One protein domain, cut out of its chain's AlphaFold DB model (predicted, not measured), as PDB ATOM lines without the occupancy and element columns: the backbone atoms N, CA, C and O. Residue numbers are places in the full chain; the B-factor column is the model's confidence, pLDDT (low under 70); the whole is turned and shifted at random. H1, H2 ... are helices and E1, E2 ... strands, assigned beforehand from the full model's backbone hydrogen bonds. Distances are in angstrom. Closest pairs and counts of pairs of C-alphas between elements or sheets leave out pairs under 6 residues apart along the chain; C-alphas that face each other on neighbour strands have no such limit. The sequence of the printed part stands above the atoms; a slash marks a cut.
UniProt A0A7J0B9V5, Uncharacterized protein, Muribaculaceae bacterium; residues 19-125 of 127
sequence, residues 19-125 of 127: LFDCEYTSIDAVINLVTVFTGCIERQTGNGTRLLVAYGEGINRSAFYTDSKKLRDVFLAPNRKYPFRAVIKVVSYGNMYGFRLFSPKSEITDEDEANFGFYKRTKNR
ATOM      1  N   LEU A  19     224.261 249.903 347.705       78.88
ATOM      2  CA  LEU A  19     223.138 250.240 346.826       78.88
ATOM      3  C   LEU A  19     222.229 249.039 346.501       78.88
ATOM      4  O   LEU A  19     221.044 249.221 346.223       78.88
ATOM      5  N   PHE A  20     222.779 247.822 346.509       82.50
ATOM      6  CA  PHE A  20     222.056 246.596 346.157       82.50
ATOM      7  C   PHE A  20     221.844 245.656 347.349       82.50
ATOM      8  O   PHE A  20     221.378 244.537 347.136       82.50
ATOM      9  N   ASP A  21     222.138 246.092 348.578       83.31
ATOM     10  CA  ASP A  21     221.778 245.363 349.801       83.31
ATOM     11  C   ASP A  21     220.312 245.646 350.174       83.31
ATOM     12  O   ASP A  21     219.986 246.328 351.142       83.31
ATOM     13  N   CYS A  22     219.399 245.211 349.305       83.44
ATOM     14  CA  CYS A  22     217.963 245.431 349.443       83.44
ATOM     15  C   CYS A  22     217.159 244.234 348.926       83.44
ATOM     16  O   CYS A  22     217.674 243.365 348.216       83.44
ATOM     17  N   GLU A  23     215.869 244.190 349.265       86.94
ATOM     18  CA  GLU A  23     214.967 243.189 348.702       86.94
ATOM     19  C   GLU A  23     214.725 243.446 347.212       86.94
ATOM     20  O   GLU A  23     214.473 244.576 346.781       86.94
ATOM     21  N   TYR A  24     214.772 242.377 346.415       91.44
ATOM     22  CA  TYR A  24     214.538 242.457 344.979       91.44
ATOM     23  C   TYR A  24     213.062 242.304 344.632       91.44
ATOM     24  O   TYR A  24     212.386 241.382 345.090       91.44
ATOM     25  N   THR A  25     212.582 243.160 343.739       93.75
ATOM     26  CA  THR A  25     211.206 243.143 343.239       93.75
ATOM     27  C   THR A  25     211.160 242.813 341.747       93.75
ATOM     28  O   THR A  25     212.169 242.776 341.035       93.75
ATOM     29  N   SER A  26     209.953 242.540 341.245       92.81
ATOM     30  CA  SER A  26     209.712 242.473 339.802       92.81
ATOM     31  C   SER A  26     209.709 243.881 339.211       92.81
ATOM     32  O   SER A  26     209.206 244.810 339.837       92.81
ATOM     33  N   ILE A  27     210.139 244.019 337.952       94.06
ATOM     34  CA  ILE A  27     210.018 245.275 337.186       94.06
ATOM     35  C   ILE A  27     208.576 245.817 337.166       94.06
ATOM     36  O   ILE A  27     208.359 247.017 337.074       94.06
ATOM     37  N   ASP A  28     207.581 244.942 337.323       94.81
ATOM     38  CA  ASP A  28     206.159 245.259 337.488       94.81
ATOM     39  C   ASP A  28     205.900 246.302 338.586       94.81
ATOM     40  O   ASP A  28     204.936 247.051 338.475       94.81
ATOM     41  N   ALA A  29     206.751 246.370 339.616       94.38
ATOM     42  CA  ALA A  29     206.640 247.328 340.712       94.38
ATOM     43  C   ALA A  29     206.947 248.778 340.299       94.38
ATOM     44  O   ALA A  29     206.623 249.690 341.049       94.38
ATOM     45  N   VAL A  30     207.565 248.994 339.131       95.75
ATOM     46  CA  VAL A  30     207.983 250.322 338.641       95.75
ATOM     47  C   VAL A  30     207.374 250.689 337.282       95.75
ATOM     48  O   VAL A  30     207.662 251.755 336.735       95.75
ATOM     49  N   ILE A  31     206.540 249.818 336.703       96.94
ATOM     50  CA  ILE A  31     205.875 250.086 335.420       96.94
ATOM     51  C   ILE A  31     204.758 251.111 335.615       96.94
ATOM     52  O   ILE A  31     203.965 250.996 336.544       96.94
ATOM     53  N   ASN A  32     204.689 252.086 334.707       96.81
ATOM     54  CA  ASN A  32     203.740 253.202 334.712       96.81
ATOM     55  C   ASN A  32     203.820 254.085 335.974       96.81
ATOM     56  O   ASN A  32     202.896 254.835 336.268       96.81
ATOM     57  N   LEU A  33     204.946 254.048 336.695       95.69
ATOM     58  CA  LEU A  33     205.193 254.869 337.878       95.69
ATOM     59  C   LEU A  33     206.426 255.750 337.682       95.69
ATOM     60  O   LEU A  33     207.455 255.308 337.160       95.69
ATOM     61  N   VAL A  34     206.339 257.001 338.140       95.75
ATOM     62  CA  VAL A  34     207.507 257.885 338.209       95.75
ATOM     63  C   VAL A  34     208.425 257.367 339.305       95.75
ATOM     64  O   VAL A  34     208.114 257.471 340.488       95.75
ATOM     65  N   THR A  35     209.567 256.825 338.898       95.88
ATOM     66  CA  THR A  35     210.497 256.125 339.781       95.88
ATOM     67  C   THR A  35     211.850 256.828 339.780       95.88
ATOM     68  O   THR A  35     212.321 257.271 338.727       95.88
ATOM     69  N   VAL A  36     212.472 256.941 340.957       96.00
ATOM     70  CA  VAL A  36     213.865 257.384 341.106       96.00
ATOM     71  C   VAL A  36     214.766 256.168 340.929       96.00
ATOM     72  O   VAL A  36     214.733 255.256 341.751       96.00
ATOM     73  N   PHE A  37     215.555 256.138 339.860       95.94
ATOM     74  CA  PHE A  37     216.574 255.119 339.638       95.94
ATOM     75  C   PHE A  37     217.901 255.618 340.190       95.94
ATOM     76  O   PHE A  37     218.339 256.717 339.850       95.94
ATOM     77  N   THR A  38     218.536 254.810 341.028       94.56
ATOM     78  CA  THR A  38     219.687 255.211 341.849       94.56
ATOM     79  C   THR A  38     220.994 254.563 341.394       94.56
ATOM     80  O   THR A  38     222.065 255.062 341.719       94.56
ATOM     81  N   GLY A  39     220.932 253.518 340.567       94.06
ATOM     82  CA  GLY A  39     222.104 252.969 339.886       94.06
ATOM     83  C   GLY A  39     221.820 251.663 339.155       94.06
ATOM     84  O   GLY A  39     220.706 251.137 339.174       94.06
ATOM     85  N   CYS A  40     222.840 251.119 338.495       94.75
ATOM     86  CA  CYS A  40     222.762 249.806 337.867       94.75
ATOM     87  C   CYS A  40     224.120 249.095 337.863       94.75
ATOM     88  O   CYS A  40     225.157 249.748 337.752       94.75
ATOM     89  N   ILE A  41     224.108 247.763 337.919       92.44
ATOM     90  CA  ILE A  41     225.300 246.920 337.748       92.44
ATOM     91  C   ILE A  41     224.995 245.732 336.838       92.44
ATOM     92  O   ILE A  41     223.893 245.178 336.858       92.44
ATOM     93  N   GLU A  42     225.980 245.300 336.058       92.25
ATOM     94  CA  GLU A  42     225.912 244.005 335.383       92.25
ATOM     95  C   GLU A  42     226.342 242.902 336.362       92.25
ATOM     96  O   GLU A  42     227.435 242.939 336.926       92.25
ATOM     97  N   ARG A  43     225.477 241.904 336.581       87.38
ATOM     98  CA  ARG A  43     225.755 240.729 337.423       87.38
ATOM     99  C   ARG A  43     225.731 239.460 336.579       87.38
ATOM    100  O   ARG A  43     224.783 239.210 335.834       87.38
ATOM    101  N   GLN A  44     226.754 238.625 336.745       82.94
ATOM    102  CA  GLN A  44     226.749 237.244 336.261       82.94
ATOM    103  C   GLN A  44     225.713 236.437 337.053       82.94
ATOM    104  O   GLN A  44     225.758 236.394 338.282       82.94
ATOM    105  N   THR A  45     224.771 235.807 336.355       78.88
ATOM    106  CA  THR A  45     223.799 234.871 336.937       78.88
ATOM    107  C   THR A  45     223.938 233.507 336.263       78.88
ATOM    108  O   THR A  45     224.550 233.404 335.202       78.88
ATOM    109  N   GLY A  46     223.327 232.460 336.826       71.81
ATOM    110  CA  GLY A  46     223.334 231.123 336.208       71.81
ATOM    111  C   GLY A  46     222.759 231.081 334.782       71.81
ATOM    112  O   GLY A  46     223.078 230.176 334.022       71.81
ATOM    113  N   ASN A  47     221.977 232.095 334.392       71.25
ATOM    114  CA  ASN A  47     221.384 232.241 333.060       71.25
ATOM    115  C   ASN A  47     222.099 233.305 332.200       71.25
ATOM    116  O   ASN A  47     221.500 233.850 331.272       71.25
ATOM    117  N   GLY A  48     223.351 233.641 332.529       79.94
ATOM    118  CA  GLY A  48     224.156 234.667 331.863       79.94
ATOM    119  C   GLY A  48     224.147 236.022 332.575       79.94
ATOM    120  O   GLY A  48     223.598 236.180 333.670       79.94
ATOM    121  N   THR A  49     224.784 237.017 331.958       85.75
ATOM    122  CA  THR A  49     224.873 238.378 332.501       85.75
ATOM    123  C   THR A  49     223.520 239.082 332.424       85.75
ATOM    124  O   THR A  49     222.944 239.218 331.343       85.75
ATOM    125  N   ARG A  50     223.018 239.553 333.567       89.25
ATOM    126  CA  ARG A  50     221.788 240.349 333.679       89.25
ATOM    127  C   ARG A  50     222.104 241.725 334.243       89.25
ATOM    128  O   ARG A  50     223.031 241.873 335.039       89.25
ATOM    129  N   LEU A  51     221.310 242.720 333.856       93.56
ATOM    130  CA  LEU A  51     221.389 244.043 334.459       93.56
ATOM    131  C   LEU A  51     220.537 244.058 335.729       93.56
ATOM    132  O   LEU A  51     219.354 243.722 335.676       93.56
ATOM    133  N   LEU A  52     221.134 244.451 336.848       94.50
ATOM    134  CA  LEU A  52     220.441 244.758 338.092       94.50
ATOM    135  C   LEU A  52     220.305 246.278 338.195       94.50
ATOM    136  O   LEU A  52     221.306 246.990 338.106       94.50
ATOM    137  N   VAL A  53     219.080 246.773 338.341       95.75
ATOM    138  CA  VAL A  53     218.774 248.208 338.412       95.75
ATOM    139  C   VAL A  53     218.217 248.524 339.793       95.75
ATOM    140  O   VAL A  53     217.199 247.948 340.172       95.75
ATOM    141  N   ALA A  54     218.875 249.429 340.516       95.75
ATOM    142  CA  ALA A  54     218.440 249.930 341.813       95.75
ATOM    143  C   ALA A  54     217.519 251.141 341.650       95.75
ATOM    144  O   ALA A  54     217.700 251.980 340.757       95.75
ATOM    145  N   TYR A  55     216.518 251.218 342.516       95.50
ATOM    146  CA  TYR A  55     215.538 252.288 342.534       95.50
ATOM    147  C   TYR A  55     215.011 252.545 343.952       95.50
ATOM    148  O   TYR A  55     215.148 251.710 344.846       95.50
ATOM    149  N   GLY A  56     214.379 253.701 344.143       91.56
ATOM    150  CA  GLY A  56     213.828 254.122 345.430       91.56
ATOM    151  C   GLY A  56     214.867 254.737 346.368       91.56
ATOM    152  O   GLY A  56     216.072 254.684 346.130       91.56
ATOM    153  N   GLU A  57     214.376 255.349 347.442       84.12
ATOM    154  CA  GLU A  57     215.173 256.098 348.417       84.12
ATOM    155  C   GLU A  57     214.815 255.666 349.846       84.12
ATOM    156  O   GLU A  57     213.697 255.215 350.119       84.12
ATOM    157  N   GLY A  58     215.781 255.785 350.764       81.81
ATOM    158  CA  GLY A  58     215.629 255.395 352.170       81.81
ATOM    159  C   GLY A  58     215.098 253.967 352.364       81.81
ATOM    160  O   GLY A  58     215.672 253.005 351.864       81.81
ATOM    161  N   ILE A  59     213.980 253.846 353.086       78.31
ATOM    162  CA  ILE A  59     213.329 252.566 353.415       78.31
ATOM    163  C   ILE A  59     212.703 251.867 352.196       78.31
ATOM    164  O   ILE A  59     212.483 250.662 352.232       78.31
ATOM    165  N   ASN A  60     212.435 252.603 351.112       82.88
ATOM    166  CA  ASN A  60     211.784 252.077 349.909       82.88
ATOM    167  C   ASN A  60     212.793 251.661 348.822       82.88
ATOM    168  O   ASN A  60     212.416 251.531 347.656       82.88
ATOM    169  N   ARG A  61     214.077 251.508 349.176       91.06
ATOM    170  CA  ARG A  61     215.117 251.037 348.253       91.06
ATOM    171  C   ARG A  61     214.848 249.592 347.850       91.06
ATOM    172  O   ARG A  61     214.579 248.735 348.687       91.06
ATOM    173  N   SER A  62     214.951 249.327 346.557       95.19
ATOM    174  CA  SER A  62     214.829 247.990 345.991       95.19
ATOM    175  C   SER A  62     215.588 247.917 344.666       95.19
ATOM    176  O   SER A  62     216.074 248.922 344.142       95.19
ATOM    177  N   ALA A  63     215.699 246.720 344.099       95.50
ATOM    178  CA  ALA A  63     216.264 246.529 342.777       95.50
ATOM    179  C   ALA A  63     215.533 245.428 342.004       95.50
ATOM    180  O   ALA A  63     214.954 244.512 342.584       95.50
ATOM    181  N   PHE A  64     215.583 245.493 340.676       95.00
ATOM    182  CA  PHE A  64     215.043 244.447 339.808       95.00
ATOM    183  C   PHE A  64     216.056 244.028 338.747       95.00
ATOM    184  O   PHE A  64     216.866 244.824 338.261       95.00
ATOM    185  N   TYR A  65     215.976 242.761 338.344       93.12
ATOM    186  CA  TYR A  65     216.726 242.250 337.203       93.12
ATOM    187  C   TYR A  65     215.989 242.536 335.897       93.12
ATOM    188  O   TYR A  65     214.773 242.365 335.799       93.12
ATOM    189  N   THR A  66     216.736 242.895 334.857       91.81
ATOM    190  CA  THR A  66     216.212 243.042 333.499       91.81
ATOM    191  C   THR A  66     217.191 242.506 332.459       91.81
ATOM    192  O   THR A  66     218.411 242.647 332.569       91.81
ATOM    193  N   ASP A  67     216.635 241.870 331.435       90.19
ATOM    194  CA  ASP A  67     217.302 241.421 330.211       90.19
ATOM    195  C   ASP A  67     216.919 242.293 328.999       90.19
ATOM    196  O   ASP A  67     217.374 242.068 327.874       90.19
ATOM    197  N   SER A  68     216.092 243.322 329.216       90.94
ATOM    198  CA  SER A  68     215.654 244.228 328.161       90.94
ATOM    199  C   SER A  68     216.839 244.994 327.591       90.94
ATOM    200  O   SER A  68     217.379 245.897 328.231       90.94
ATOM    201  N   LYS A  69     217.190 244.695 326.334       90.88
ATOM    202  CA  LYS A  69     218.239 245.413 325.595       90.88
ATOM    203  C   LYS A  69     218.002 246.925 325.610       90.88
ATOM    204  O   LYS A  69     218.916 247.683 325.897       90.88
ATOM    205  N   LYS A  70     216.752 247.355 325.400       92.31
ATOM    206  CA  LYS A  70     216.378 248.777 325.379       92.31
ATOM    207  C   LYS A  70     216.562 249.467 326.726       92.31
ATOM    208  O   LYS A  70     216.972 250.620 326.742       92.31
ATOM    209  N   LEU A  71     216.267 248.789 327.837       94.75
ATOM    210  CA  LEU A  71     216.547 249.355 329.158       94.75
ATOM    211  C   LEU A  71     218.048 249.360 329.431       94.75
ATOM    212  O   LEU A  71     218.571 250.363 329.907       94.75
ATOM    213  N   ARG A  72     218.751 248.286 329.065       94.38
ATOM    214  CA  ARG A  72     220.197 248.182 329.258       94.38
ATOM    215  C   ARG A  72     220.967 249.291 328.552       94.38
ATOM    216  O   ARG A  72     221.778 249.945 329.196       94.38
ATOM    217  N   ASP A  73     220.659 249.556 327.287       93.56
ATOM    218  CA  ASP A  73     221.296 250.629 326.512       93.56
ATOM    219  C   ASP A  73     221.091 252.010 327.160       93.56
ATOM    220  O   ASP A  73     221.939 252.895 327.062       93.56
ATOM    221  N   VAL A  74     219.958 252.207 327.841       94.06
ATOM    222  CA  VAL A  74     219.637 253.460 328.527       94.06
ATOM    223  C   VAL A  74     220.388 253.566 329.854       94.06
ATOM    224  O   VAL A  74     221.042 254.584 330.083       94.06
ATOM    225  N   PHE A  75     220.313 252.546 330.712       94.69
ATOM    226  CA  PHE A  75     220.922 252.561 332.048       94.69
ATOM    227  C   PHE A  75     222.460 252.517 332.002       94.69
ATOM    228  O   PHE A  75     223.102 253.226 332.772       94.69
ATOM    229  N   LEU A  76     223.053 251.776 331.062       93.88
ATOM    230  CA  LEU A  76     224.510 251.698 330.869       93.88
ATOM    231  C   LEU A  76     225.069 252.791 329.944       93.88
ATOM    232  O   LEU A  76     226.222 252.712 329.522       93.88
ATOM    233  N   ALA A  77     224.270 253.801 329.581       94.06
ATOM    234  CA  ALA A  77     224.761 254.882 328.734       94.06
ATOM    235  C   ALA A  77     225.953 255.590 329.417       94.06
ATOM    236  O   ALA A  77     225.841 255.952 330.587       94.06
ATOM    237  N   PRO A  78     227.065 255.864 328.708       88.94
ATOM    238  CA  PRO A  78     228.299 256.374 329.321       88.94
ATOM    239  C   PRO A  78     228.132 257.742 329.997       88.94
ATOM    240  O   PRO A  78     228.853 258.062 330.933       88.94
ATOM    241  N   ASN A  79     227.148 258.532 329.557       90.56
ATOM    242  CA  ASN A  79     226.830 259.843 330.129       90.56
ATOM    243  C   ASN A  79     225.661 259.788 331.131       90.56
ATOM    244  O   ASN A  79     225.080 260.825 331.458       90.56
ATOM    245  N   ARG A  80     225.241 258.593 331.568       91.69
ATOM    246  CA  ARG A  80     224.141 258.442 332.522       91.69
ATOM    247  C   ARG A  80     224.606 258.891 333.902       91.69
ATOM    248  O   ARG A  80     225.520 258.307 334.470       91.69
ATOM    249  N   LYS A  81     223.932 259.903 334.443       92.50
ATOM    250  CA  LYS A  81     224.074 260.311 335.841       92.50
ATOM    251  C   LYS A  81     222.948 259.703 336.670       92.50
ATOM    252  O   LYS A  81     221.820 259.608 336.182       92.50
ATOM    253  N   TYR A  82     223.281 259.307 337.889       92.19
ATOM    254  CA  TYR A  82     222.354 258.821 338.903       92.19
ATOM    255  C   TYR A  82     222.441 259.731 340.142       92.19
ATOM    256  O   TYR A  82     223.517 260.282 340.377       92.19
ATOM    257  N   PRO A  83     221.355 259.870 340.923       94.19
ATOM    258  CA  PRO A  83     220.020 259.343 340.643       94.19
ATOM    259  C   PRO A  83     219.323 260.099 339.497       94.19
ATOM    260  O   PRO A  83     219.674 261.229 339.164       94.19
ATOM    261  N   PHE A  84     218.329 259.479 338.858       94.81
ATOM    262  CA  PHE A  84     217.449 260.176 337.915       94.81
ATOM    263  C   PHE A  84     216.016 259.644 337.964       94.81
ATOM    264  O   PHE A  84     215.772 258.468 338.233       94.81
ATOM    265  N   ARG A  85     215.050 260.514 337.653       95.12
ATOM    266  CA  ARG A  85     213.625 260.161 337.595       95.12
ATOM    267  C   ARG A  85     213.217 259.766 336.189       95.12
ATOM    268  O   ARG A  85     213.552 260.460 335.228       95.12
ATOM    269  N   ALA A  86     212.442 258.699 336.069       96.56
ATOM    270  CA  ALA A  86     211.855 258.286 334.802       96.56
ATOM    271  C   ALA A  86     210.626 257.397 335.005       96.56
ATOM    272  O   ALA A  86     210.337 256.960 336.116       96.56
ATOM    273  N   VAL A  87     209.921 257.116 333.910       97.50
ATOM    274  CA  VAL A  87     208.830 256.136 333.870       97.50
ATOM    275  C   VAL A  87     209.242 254.991 332.956       97.50
ATOM    276  O   VAL A  87     209.645 255.222 331.814       97.50
ATOM    277  N   ILE A  88     209.122 253.751 333.426       97.69
ATOM    278  CA  ILE A  88     209.193 252.577 332.551       97.69
ATOM    279  C   ILE A  88     207.779 252.260 332.085       97.69
ATOM    280  O   ILE A  88     206.887 252.079 332.906       97.69
ATOM    281  N   LYS A  89     207.575 252.154 330.773       97.19
ATOM    282  CA  LYS A  89     206.294 251.734 330.196       97.19
ATOM    283  C   LYS A  89     206.460 250.473 329.370       97.19
ATOM    284  O   LYS A  89     207.529 250.221 328.794       97.19
ATOM    285  N   VAL A  90     205.386 249.696 329.296       96.06
ATOM    286  CA  VAL A  90     205.287 248.564 328.376       96.06
ATOM    287  C   VAL A  90     204.881 249.089 327.007       96.06
ATOM    288  O   VAL A  90     203.891 249.797 326.875       96.06
ATOM    289  N   VAL A  91     205.637 248.708 325.983       93.19
ATOM    290  CA  VAL A  91     205.329 249.014 324.584       93.19
ATOM    291  C   VAL A  91     205.006 247.708 323.872       93.19
ATOM    292  O   VAL A  91     205.787 246.755 323.953       93.19
ATOM    293  N   SER A  92     203.869 247.655 323.184       88.12
ATOM    294  CA  SER A  92     203.480 246.512 322.362       88.12
ATOM    295  C   SER A  92     204.078 246.605 320.952       88.12
ATOM    296  O   SER A  92     204.201 247.671 320.353       88.12
ATOM    297  N   TYR A  93     204.487 245.456 320.423       84.81
ATOM    298  CA  TYR A  93     205.006 245.270 319.070       84.81
ATOM    299  C   TYR A  93     204.227 244.121 318.428       84.81
ATOM    300  O   TYR A  93     204.676 242.970 318.417       84.81
ATOM    301  N   GLY A  94     203.010 244.412 317.961       81.69
ATOM    302  CA  GLY A  94     202.072 243.382 317.514       81.69
ATOM    303  C   GLY A  94     201.778 242.390 318.643       81.69
ATOM    304  O   GLY A  94     201.233 242.768 319.674       81.69
ATOM    305  N   ASN A  95     202.193 241.131 318.476       80.62
ATOM    306  CA  ASN A  95     201.995 240.072 319.478       80.62
ATOM    307  C   ASN A  95     203.099 240.001 320.551       80.62
ATOM    308  O   ASN A  95     203.058 239.126 321.417       80.62
ATOM    309  N   MET A  96     204.107 240.873 320.487       85.69
ATOM    310  CA  MET A  96     205.192 240.946 321.465       85.69
ATOM    311  C   MET A  96     205.068 242.203 322.325       85.69
ATOM    312  O   MET A  96     204.372 243.149 321.972       85.69
ATOM    313  N   TYR A  97     205.783 242.231 323.443       90.38
ATOM    314  CA  TYR A  97     205.927 243.418 324.277       90.38
ATOM    315  C   TYR A  97     207.406 243.672 324.574       90.38
ATOM    316  O   TYR A  97     208.239 242.766 324.516       90.38
ATOM    317  N   GLY A  98     207.726 244.910 324.926       92.38
ATOM    318  CA  GLY A  98     209.024 245.298 325.458       92.38
ATOM    319  C   GLY A  98     208.890 246.449 326.446       92.38
ATOM    320  O   GLY A  98     207.797 246.951 326.692       92.38
ATOM    321  N   PHE A  99     210.021 246.879 326.995       95.56
ATOM    322  CA  PHE A  99     210.075 247.990 327.941       95.56
ATOM    323  C   PHE A  99     210.823 249.166 327.341       95.56
ATOM    324  O   PHE A  99     211.837 248.986 326.654       95.56
ATOM    325  N   ARG A 100     210.353 250.372 327.637       95.50
ATOM    326  CA  ARG A 100     211.024 251.606 327.239       95.50
ATOM    327  C   ARG A 100     210.958 252.622 328.370       95.50
ATOM    328  O   ARG A 100     209.992 252.659 329.126       95.50
ATOM    329  N   LEU A 101     212.026 253.405 328.481       95.31
ATOM    330  CA  LEU A 101     212.158 254.458 329.473       95.31
ATOM    331  C   LEU A 101     211.660 255.785 328.880       95.31
ATOM    332  O   LEU A 101     212.030 256.139 327.758       95.31
ATOM    333  N   PHE A 102     210.829 256.498 329.630       96.19
ATOM    334  CA  PHE A 102     210.216 257.768 329.258       96.19
ATOM    335  C   PHE A 102     210.547 258.853 330.284       96.19
ATOM    336  O   PHE A 102     210.935 258.568 331.419       96.19
ATOM    337  N   SER A 103     210.377 260.111 329.868       95.00
ATOM    338  CA  SER A 103     210.491 261.272 330.755       95.00
ATOM    339  C   SER A 103     209.573 261.115 331.976       95.00
ATOM    340  O   SER A 103     208.446 260.645 331.811       95.00
ATOM    341  N   PRO A 104     209.987 261.563 333.175       94.94
ATOM    342  CA  PRO A 104     209.131 261.555 334.363       94.94
ATOM    343  C   PRO A 104     207.882 262.438 334.212       94.94
ATOM    344  O   PRO A 104     206.948 262.307 334.989       94.94
ATOM    345  N   LYS A 105     207.863 263.329 333.212       94.62
ATOM    346  CA  LYS A 105     206.711 264.170 332.859       94.62
ATOM    347  C   LYS A 105     205.771 263.515 331.842       94.62
ATOM    348  O   LYS A 105     204.810 264.144 331.420       94.62
ATOM    349  N   SER A 106     206.076 262.303 331.380       95.06
ATOM    350  CA  SER A 106     205.204 261.593 330.448       95.06
ATOM    351  C   SER A 106     203.924 261.178 331.163       95.06
ATOM    352  O   SER A 106     203.984 260.437 332.140       95.06
ATOM    353  N   GLU A 107     202.781 261.588 330.624       94.00
ATOM    354  CA  GLU A 107     201.468 261.136 331.089       94.00
ATOM    355  C   GLU A 107     201.323 259.624 330.900       94.00
ATOM    356  O   GLU A 107     201.864 259.077 329.934       94.00
ATOM    357  N   ILE A 108     200.628 258.956 331.821       96.12
ATOM    358  CA  ILE A 108     200.237 257.548 331.685       96.12
ATOM    359  C   ILE A 108     198.888 257.519 330.977       96.12
ATOM    360  O   ILE A 108     197.926 258.104 331.471       96.12
ATOM    361  N   THR A 109     198.832 256.882 329.813       95.88
ATOM    362  CA  THR A 109     197.613 256.803 329.001       95.88
ATOM    363  C   THR A 109     196.857 255.498 329.248       95.88
ATOM    364  O   THR A 109     197.413 254.525 329.760       95.88
ATOM    365  N   ASP A 110     195.601 255.433 328.800       95.81
ATOM    366  CA  ASP A 110     194.824 254.185 328.810       95.81
ATOM    367  C   ASP A 110     195.512 253.064 328.006       95.81
ATOM    368  O   ASP A 110     195.393 251.881 328.332       95.81
ATOM    369  N   GLU A 111     196.272 253.425 326.965       94.19
ATOM    370  CA  GLU A 111     197.071 252.479 326.186       94.19
ATOM    371  C   GLU A 111     198.220 251.889 327.017       94.19
ATOM    372  O   GLU A 111     198.487 250.688 326.933       94.19
ATOM    373  N   ASP A 112     198.874 252.695 327.857       95.31
ATOM    374  CA  ASP A 112     199.939 252.228 328.750       95.31
ATOM    375  C   ASP A 112     199.406 251.219 329.778       95.31
ATOM    376  O   ASP A 112     200.049 250.199 330.049       95.31
ATOM    377  N   GLU A 113     198.212 251.466 330.324       95.50
ATOM    378  CA  GLU A 113     197.516 250.533 331.219       95.50
ATOM    379  C   GLU A 113     197.104 249.246 330.493       95.50
ATOM    380  O   GLU A 113     197.338 248.134 330.981       95.50
ATOM    381  N   ALA A 114     196.559 249.363 329.277       94.12
ATOM    382  CA  ALA A 114     196.194 248.212 328.456       94.12
ATOM    383  C   ALA A 114     197.416 247.348 328.099       94.12
ATOM    384  O   ALA A 114     197.363 246.115 328.208       94.12
ATOM    385  N   ASN A 115     198.535 247.980 327.729       94.94
ATOM    386  CA  ASN A 115     199.803 247.320 327.434       94.94
ATOM    387  C   ASN A 115     200.356 246.606 328.671       94.94
ATOM    388  O   ASN A 115     200.763 245.441 328.583       94.94
ATOM    389  N   PHE A 116     200.319 247.249 329.841       94.88
ATOM    390  CA  PHE A 116     200.746 246.617 331.087       94.88
ATOM    391  C   PHE A 116     199.848 245.429 331.465       94.88
ATOM    392  O   PHE A 116     200.344 244.356 331.826       94.88
ATOM    393  N   GLY A 117     198.531 245.558 331.297       92.56
ATOM    394  CA  GLY A 117     197.579 244.466 331.494       92.56
ATOM    395  C   GLY A 117     197.788 243.297 330.522       92.56
ATOM    396  O   GLY A 117     197.662 242.130 330.906       92.56
ATOM    397  N   PHE A 118     198.129 243.563 329.259       90.69
ATOM    398  CA  PHE A 118     198.505 242.527 328.291       90.69
ATOM    399  C   PHE A 118     199.805 241.816 328.689       90.69
ATOM    400  O   PHE A 118     199.857 240.581 328.682       90.69
ATOM    401  N   TYR A 119     200.819 242.572 329.113       91.69
ATOM    402  CA  TYR A 119     202.073 242.033 329.637       91.69
ATOM    403  C   TYR A 119     201.841 241.084 330.820       91.69
ATOM    404  O   TYR A 119     202.282 239.935 330.773       91.69
ATOM    405  N   LYS A 120     201.077 241.496 331.840       90.75
ATOM    406  CA  LYS A 120     200.790 240.645 333.011       90.75
ATOM    407  C   LYS A 120     200.098 239.335 332.624       90.75
ATOM    408  O   LYS A 120     200.487 238.262 333.083       90.75
ATOM    409  N   ARG A 121     199.096 239.403 331.739       88.25
ATOM    410  CA  ARG A 121     198.341 238.220 331.284       88.25
ATOM    411  C   ARG A 121     199.196 237.233 330.490       88.25
ATOM    412  O   ARG A 121     198.975 236.028 330.573       88.25
ATOM    413  N   THR A 122     200.146 237.727 329.702       83.00
ATOM    414  CA  THR A 122     201.007 236.888 328.853       83.00
ATOM    415  C   THR A 122     202.220 236.341 329.597       83.00
ATOM    416  O   THR A 122     202.599 235.198 329.353       83.00
ATOM    417  N   LYS A 123     202.770 237.099 330.554       80.12
ATOM    418  CA  LYS A 123     203.811 236.643 331.485       80.12
ATOM    419  C   LYS A 123     203.361 235.397 332.250       80.12
ATOM    420  O   LYS A 123     204.053 234.388 332.212       80.12
ATOM    421  N   ASN A 124     202.159 235.427 332.829       64.44
ATOM    422  CA  ASN A 124     201.626 234.322 333.637       64.44
ATOM    423  C   ASN A 124     201.205 233.089 332.818       64.44
ATOM    424  O   ASN A 124     200.980 232.030 333.388       64.44
ATOM    425  N   ARG A 125     201.078 233.209 331.489       59.66
ATOM    426  CA  ARG A 125     200.779 232.078 330.589       59.66
ATOM    427  C   ARG A 125     202.017 231.293 330.157       59.66
ATOM    428  O   ARG A 125     201.868 230.218 329.589       59.66
TER     429      ARG A 125
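This is residues 19 to 125 of the 127 residues of an uncharacterized protein of Muribaculaceae bacterium (UniProt A0A7J0B9V5). One strongly twisted sheet of five antiparallel strands curls like part of a barrel, with H2 crossing E4 and E5 and the short H1 packing between E5 and the E1-E2 hairpin. A stretch with no named element, residues 19 to 33, passes E3 before E1 begins. The printed part has 107 residues, in the order E1 E2 E3 H1 E4 E5 H2; the sheet runs E3 E2 E1 E4 E5, and the class is mixed, helices and strands. It is compact, with a radius of gyration of the C-alphas of 13.7 A, and spans 35 by 34 by 28 A.

Start at E1, residues 34 to 45, which bends by 68 degrees at residue 38. E2, residues 48 to 55, forms a hairpin with it; look at N 43 and O 50, 2.9 A apart. E3, residues 62 to 66, is an edge strand and E2's other neighbour, with N 55 and O 62 at 2.8 A. E1, E2 and E3 make a meander, each strand the antiparallel neighbour of the one before. Next comes H1, residues 69 to 75, on the sheet at a height of 5.8 A but over none of its strands. The closest C-alphas of H1 and E2 are those of Arg 72 and Leu 51, 6.8 A apart. E4, residues 84 to 93, pairs with E1 over residues 34 to 37 of E1, with N 35 and O 86 at 2.9 A. E5, residues 96 to 102, is the other edge strand and forms a hairpin with E4; N 91 and O 98 are 2.9 A apart. Its Arg 100 and Leu 71 have the closest C-alphas of E5 and H1, at 6.3 A. H2, residues 110 to 123, is on the sheet at a height of 7.1 A, over E4 and only just over E5, on which 3 of its 14 C-alphas fall. It runs across the strands, at 70 degrees to E4 on the local plane; the closest C-alphas of H2 and E4 are those of Phe 116 and Val 90, 5.6 A apart. H1 and H2 are on the same face, in two layers with the sheet, yet apart. In H2 every O i to N i+4 pair is within hydrogen-bond range; in H1, 2 of 3 are.

Find C-alpha 34 at (207.507, 257.885, 338.209); from there E1 runs 28.2 A to residue 45. E2 covers 22.3 A, E3 13.5 A and H1 10.0 A. E4 begins at C-alpha 84, (217.449, 260.176, 337.915), and covers 27.1 A; E5 covers 19.2 A. H2 runs 19.9 A to C-alpha 123 at (203.811, 236.643, 331.485).

The two C-alphas farthest apart, those of Gly 58 and Gly 94, are 39.1 A apart. The printed part has no cut and no long link. Its mean pLDDT is 90.8, with residues 124 to 125 under 70.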